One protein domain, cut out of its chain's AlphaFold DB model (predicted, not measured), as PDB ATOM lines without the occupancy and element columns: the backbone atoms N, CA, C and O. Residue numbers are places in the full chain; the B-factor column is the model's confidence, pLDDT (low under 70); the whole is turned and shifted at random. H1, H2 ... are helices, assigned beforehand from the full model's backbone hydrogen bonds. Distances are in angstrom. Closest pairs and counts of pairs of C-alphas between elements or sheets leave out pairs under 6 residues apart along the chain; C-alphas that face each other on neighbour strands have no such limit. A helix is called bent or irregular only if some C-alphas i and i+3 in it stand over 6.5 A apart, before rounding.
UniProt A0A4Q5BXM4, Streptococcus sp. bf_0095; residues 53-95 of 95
ATOM      1  N   PHE A  53    -200.095 -32.903  37.136       95.31
ATOM      2  CA  PHE A  53    -199.085 -31.846  37.172       95.31
ATOM      3  C   PHE A  53    -197.710 -32.382  37.584       95.31
ATOM      4  O   PHE A  53    -196.718 -32.181  36.878       95.31
ATOM      5  N   GLY A  54    -197.645 -33.128  38.692       95.62
ATOM      6  CA  GLY A  54    -196.394 -33.699  39.181       95.62
ATOM      7  C   GLY A  54    -195.734 -34.625  38.158       95.62
ATOM      8  O   GLY A  54    -194.514 -34.605  37.991       95.62
ATOM      9  N   ASN A  55    -196.524 -35.403  37.415       97.50
ATOM     10  CA  ASN A  55    -196.006 -36.240  36.339       97.50
ATOM     11  C   ASN A  55    -195.513 -35.424  35.138       97.50
ATOM     12  O   ASN A  55    -194.427 -35.727  34.641       97.50
ATOM     13  N   VAL A  56    -196.238 -34.385  34.709       98.06
ATOM     14  CA  VAL A  56    -195.784 -33.478  33.637       98.06
ATOM     15  C   VAL A  56    -194.408 -32.911  33.977       98.06
ATOM     16  O   VAL A  56    -193.457 -33.115  33.219       98.06
ATOM     17  N   VAL A  57    -194.268 -32.284  35.149       97.44
ATOM     18  CA  VAL A  57    -192.998 -31.691  35.604       97.44
ATOM     19  C   VAL A  57    -191.899 -32.749  35.680       97.44
ATOM     20  O   VAL A  57    -190.811 -32.558  35.137       97.44
ATOM     21  N   LYS A  58    -192.192 -33.902  36.293       96.69
ATOM     22  CA  LYS A  58    -191.237 -35.004  36.434       96.69
ATOM     23  C   LYS A  58    -190.675 -35.462  35.100       96.69
ATOM     24  O   LYS A  58    -189.462 -35.600  34.970       96.69
ATOM     25  N   TYR A  59    -191.533 -35.733  34.123       98.38
ATOM     26  CA  TYR A  59    -191.082 -36.259  32.843       98.38
ATOM     27  C   TYR A  59    -190.355 -35.202  32.007       98.38
ATOM     28  O   TYR A  59    -189.343 -35.524  31.384       98.38
ATOM     29  N   VAL A  60    -190.793 -33.939  32.055       98.06
ATOM     30  CA  VAL A  60    -190.092 -32.830  31.388       98.06
ATOM     31  C   VAL A  60    -188.699 -32.622  31.973       98.06
ATOM     32  O   VAL A  60    -187.755 -32.443  31.215       98.06
ATOM     33  N   LEU A  61    -188.516 -32.681  33.290       96.44
ATOM     34  CA  LEU A  61    -187.196 -32.465  33.892       96.44
ATOM     35  C   LEU A  61    -186.274 -33.689  33.763       96.44
ATOM     36  O   LEU A  61    -185.070 -33.536  33.567       96.44
ATOM     37  N   ARG A  62    -186.833 -34.903  33.802       96.62
ATOM     38  CA  ARG A  62    -186.071 -36.161  33.755       96.62
ATOM     39  C   ARG A  62    -185.585 -36.566  32.361       96.62
ATOM     40  O   ARG A  62    -184.616 -37.318  32.265       96.62
ATOM     41  N   HIS A  63    -186.245 -36.121  31.287       97.56
ATOM     42  CA  HIS A  63    -186.067 -36.707  29.950       97.56
ATOM     43  C   HIS A  63    -184.597 -36.819  29.507       97.56
ATOM     44  O   HIS A  63    -184.189 -37.862  28.999       97.56
ATOM     45  N   SER A  64    -183.790 -35.782  29.751       93.88
ATOM     46  CA  SER A  64    -182.383 -35.725  29.334       93.88
ATOM     47  C   SER A  64    -181.469 -36.714  30.071       93.88
ATOM     48  O   SER A  64    -180.378 -37.002  29.590       93.88
ATOM     49  N   GLN A  65    -181.916 -37.253  31.209       92.56
ATOM     50  CA  GLN A  65    -181.119 -38.094  32.106       92.56
ATOM     51  C   GLN A  65    -181.628 -39.542  32.211       92.56
ATOM     52  O   GLN A  65    -180.991 -40.352  32.882       92.56
ATOM     53  N   LYS A  66    -182.771 -39.890  31.591       93.69
ATOM     54  CA  LYS A  66    -183.332 -41.254  31.666       93.69
ATOM     55  C   LYS A  66    -183.825 -41.819  30.333       93.69
ATOM     56  O   LYS A  66    -183.158 -42.678  29.776       93.69
ATOM     57  N   ASN A  67    -184.982 -41.370  29.830       96.31
ATOM     58  CA  ASN A  67    -185.655 -42.037  28.697       96.31
ATOM     59  C   ASN A  67    -185.843 -41.156  27.446       96.31
ATOM     60  O   ASN A  67    -186.542 -41.552  26.511       96.31
ATOM     61  N   GLY A  68    -185.277 -39.946  27.411       97.56
ATOM     62  CA  GLY A  68    -185.349 -39.048  26.257       97.56
ATOM     63  C   GLY A  68    -186.782 -38.797  25.774       97.56
ATOM     64  O   GLY A  68    -187.658 -38.398  26.542       97.56
ATOM     65  N   LEU A  69    -187.026 -39.061  24.487       98.31
ATOM     66  CA  LEU A  69    -188.318 -38.831  23.832       98.31
ATOM     67  C   LEU A  69    -189.488 -39.568  24.503       98.31
ATOM     68  O   LEU A  69    -190.612 -39.070  24.477       98.31
ATOM     69  N   GLU A  70    -189.259 -40.737  25.102       98.50
ATOM     70  CA  GLU A  70    -190.326 -41.490  25.769       98.50
ATOM     71  C   GLU A  70    -190.880 -40.735  26.985       98.50
ATOM     72  O   GLU A  70    -192.094 -40.690  27.181       98.50
ATOM     73  N   ASP A  71    -190.014 -40.092  27.773       98.50
ATOM     74  CA  ASP A  71    -190.462 -39.261  28.890       98.50
ATOM     75  C   ASP A  71    -191.245 -38.046  28.371       98.50
ATOM     76  O   ASP A  71    -192.315 -37.751  28.894       98.50
ATOM     77  N   LEU A  72    -190.812 -37.405  27.281       98.69
ATOM     78  CA  LEU A  72    -191.568 -36.293  26.686       98.69
ATOM     79  C   LEU A  72    -192.962 -36.723  26.194       98.69
ATOM     80  O   LEU A  72    -193.937 -36.003  26.402       98.69
ATOM     81  N   LYS A  73    -193.091 -37.921  25.611       98.62
ATOM     82  CA  LYS A  73    -194.398 -38.487  25.237       98.62
ATOM     83  C   LYS A  73    -195.274 -38.767  26.459       98.62
ATOM     84  O   LYS A  73    -196.467 -38.488  26.426       98.62
ATOM     85  N   LYS A  74    -194.699 -39.263  27.561       98.44
ATOM     86  CA  LYS A  74    -195.430 -39.417  28.832       98.44
ATOM     87  C   LYS A  74    -195.890 -38.064  29.369       98.44
ATOM     88  O   LYS A  74    -197.044 -37.942  29.762       98.44
ATOM     89  N   ALA A  75    -195.031 -37.044  29.334       98.62
ATOM     90  CA  ALA A  75    -195.399 -35.686  29.731       98.62
ATOM     91  C   ALA A  75    -196.601 -35.168  28.927       98.62
ATOM     92  O   ALA A  75    -197.524 -34.619  29.515       98.62
ATOM     93  N   GLN A  76    -196.625 -35.403  27.610       98.62
ATOM     94  CA  GLN A  76    -197.746 -35.024  26.746       98.62
ATOM     95  C   GLN A  76    -199.066 -35.693  27.162       98.62
ATOM     96  O   GLN A  76    -200.086 -35.016  27.218       98.62
ATOM     97  N   VAL A  77    -199.052 -36.992  27.484       98.19
ATOM     98  CA  VAL A  77    -200.252 -37.719  27.947       98.19
ATOM     99  C   VAL A  77    -200.786 -37.129  29.253       98.19
ATOM    100  O   VAL A  77    -201.965 -36.804  29.348       98.19
ATOM    101  N   TYR A  78    -199.910 -36.936  30.242       97.88
ATOM    102  CA  TYR A  78    -200.301 -36.365  31.532       97.88
ATOM    103  C   TYR A  78    -200.775 -34.915  31.423       97.88
ATOM    104  O   TYR A  78    -201.666 -34.507  32.163       97.88
ATOM    105  N   LEU A  79    -200.203 -34.145  30.494       97.94
ATOM    106  CA  LEU A  79    -200.664 -32.794  30.199       97.94
ATOM    107  C   LEU A  79    -202.072 -32.815  29.596       97.94
ATOM    108  O   LEU A  79    -202.894 -31.999  29.991       97.94
ATOM    109  N   GLY A  80    -202.359 -33.766  28.699       96.75
ATOM    110  CA  GLY A  80    -203.703 -33.984  28.163       96.75
ATOM    111  C   GLY A  80    -204.727 -34.240  29.268       96.75
ATOM    112  O   GLY A  80    -205.710 -33.517  29.356       96.75
ATOM    113  N   TRP A  81    -204.450 -35.177  30.179       95.44
ATOM    114  CA  TRP A  81    -205.348 -35.459  31.310       95.44
ATOM    115  C   TRP A  81    -205.534 -34.271  32.256       95.44
ATOM    116  O   TRP A  81    -206.625 -34.077  32.785       95.44
ATOM    117  N   LEU A  82    -204.486 -33.470  32.477       94.94
ATOM    118  CA  LEU A  82    -204.602 -32.248  33.273       94.94
ATOM    119  C   LEU A  82    -205.507 -31.216  32.590       94.94
ATOM    120  O   LEU A  82    -206.342 -30.616  33.256       94.94
ATOM    121  N   ILE A  83    -205.361 -31.029  31.275       94.62
ATOM    122  CA  ILE A  83    -206.227 -30.141  30.491       94.62
ATOM    123  C   ILE A  83    -207.676 -30.630  30.556       94.62
ATOM    124  O   ILE A  83    -208.546 -29.855  30.934       94.62
ATOM    125  N   GLU A  84    -207.926 -31.915  30.289       93.31
ATOM    126  CA  GLU A  84    -209.266 -32.514  30.349       93.31
ATOM    127  C   GLU A  84    -209.914 -32.351  31.733       93.31
ATOM    128  O   GLU A  84    -211.097 -32.029  31.826       93.31
ATOM    129  N   ALA A  85    -209.153 -32.538  32.817       90.25
ATOM    130  CA  ALA A  85    -209.651 -32.352  34.179       90.25
ATOM    131  C   ALA A  85    -210.065 -30.894  34.449       90.25
ATOM    132  O   ALA A  85    -211.141 -30.650  34.995       90.25
ATOM    133  N   LEU A  86    -209.243 -29.932  34.019       89.38
ATOM    134  CA  LEU A  86    -209.508 -28.504  34.202       89.38
ATOM    135  C   LEU A  86    -210.645 -27.994  33.299       89.38
ATOM    136  O   LEU A  86    -211.440 -27.158  33.727       89.38
ATOM    137  N   GLU A  87    -210.763 -28.512  32.074       90.62
ATOM    138  CA  GLU A  87    -211.879 -28.221  31.164       90.62
ATOM    139  C   GLU A  87    -213.191 -28.847  31.676       90.62
ATOM    140  O   GLU A  87    -214.238 -28.194  31.689       90.62
ATOM    141  N   GLY A  88    -213.131 -30.088  32.171       75.88
ATOM    142  CA  GLY A  88    -214.260 -30.825  32.744       75.88
ATOM    143  C   GLY A  88    -214.758 -30.272  34.086       75.88
ATOM    144  O   GLY A  88    -215.939 -30.417  34.407       75.88
ATOM    145  N   GLY A  89    -213.909 -29.557  34.835       60.94
ATOM    146  CA  GLY A  89    -214.273 -28.815  36.052       60.94
ATOM    147  C   GLY A  89    -215.261 -27.657  35.823       60.94
ATOM    148  O   GLY A  89    -215.847 -27.146  36.779       60.94
ATOM    149  N   HIS A  90    -215.516 -27.289  34.562       52.75
ATOM    150  CA  HIS A  90    -216.533 -26.315  34.151       52.75
ATOM    151  C   HIS A  90    -217.560 -26.869  33.147       52.75
ATOM    152  O   HIS A  90    -218.218 -26.101  32.445       52.75
ATOM    153  N   GLY A  91    -217.768 -28.187  33.116       42.91
ATOM    154  CA  GLY A  91    -218.743 -28.818  32.230       42.91
ATOM    155  C   GLY A  91    -219.571 -29.877  32.939       42.91
ATOM    156  O   GLY A  91    -219.249 -31.060  32.891       42.91
ATOM    157  N   GLN A  92    -220.712 -29.479  33.515       44.38
ATOM    158  CA  GLN A  92    -221.847 -30.399  33.509       44.38
ATOM    159  C   GLN A  92    -222.074 -30.833  32.061       44.38
ATOM    160  O   GLN A  92    -222.298 -29.969  31.223       44.38
ATOM    161  N   GLY A  93    -222.006 -32.145  31.826       48.94
ATOM    162  CA  GLY A  93    -222.570 -32.884  30.699       48.94
ATOM    163  C   GLY A  93    -222.447 -32.261  29.309       48.94
ATOM    164  O   GLY A  93    -223.085 -31.265  29.010       48.94
ATOM    165  N   THR A  94    -221.810 -32.969  28.382       39.16
ATOM    166  CA  THR A  94    -222.442 -33.210  27.077       39.16
ATOM    167  C   THR A  94    -221.781 -34.381  26.350       39.16
ATOM    168  O   THR A  94    -220.598 -34.335  26.041       39.16
ATOM    169  N   ASN A  95    -222.648 -35.363  26.068       37.94
ATOM    170  CA  ASN A  95    -222.604 -36.486  25.121       37.94
ATOM    171  C   ASN A  95    -221.563 -37.595  25.293       37.94
ATOM    172  O   ASN A  95    -220.409 -37.430  24.855       37.94
TER     173      ASN A  95
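What this domain is: This is residues 53 to 95 of the 95 residues of a protein of Streptococcus sp. bf_0095 (UniProt A0A4Q5BXM4). A helical hairpin with unequal arms: the shorter helix H1 runs out, the chain turns tightly, and the longer helix H2 folds back alongside it. Residues 84 to 95, the end of H2 and the tail, stick out beyond the hairpin and lengthen the whole. The printed part has 43 residues, with two named helices, H1 then H2, and no named strand; its class is all helix. It is loose, with a radius of gyration of the C-alphas of 13.1 A, and spans 42 by 17 by 7 A.

Where its parts are: H1, residues 53 to 65, begins at C-alpha 53 (-199.085, -31.846, 37.172) and is 19.7 A long from first to last C-alpha. It is irregular: C-alphas 61 and 64 are 7.4 A apart. H2, residues 69 to 88, is 28.6 A long and ends at C-alpha 88 (-214.260, -30.825, 32.744).

How they stand to each other: H1 and H2 form a helical hairpin and touch; their closest C-alphas, of Val 56 and Ala 75, are 4.5 A apart. They run opposite ways at a shallow tilt of 12 degrees. Every O i to N i+4 pair in H2 is within hydrogen-bond range, and 7 of 9 in H1.

The domain as a whole: The two C-alphas farthest apart, of Gln 65 and Asn 95, are 42.1 A apart. The printed part has no cut, and the link from H1 to H2 is tight. Residues 89 to 95 have pLDDT under 70.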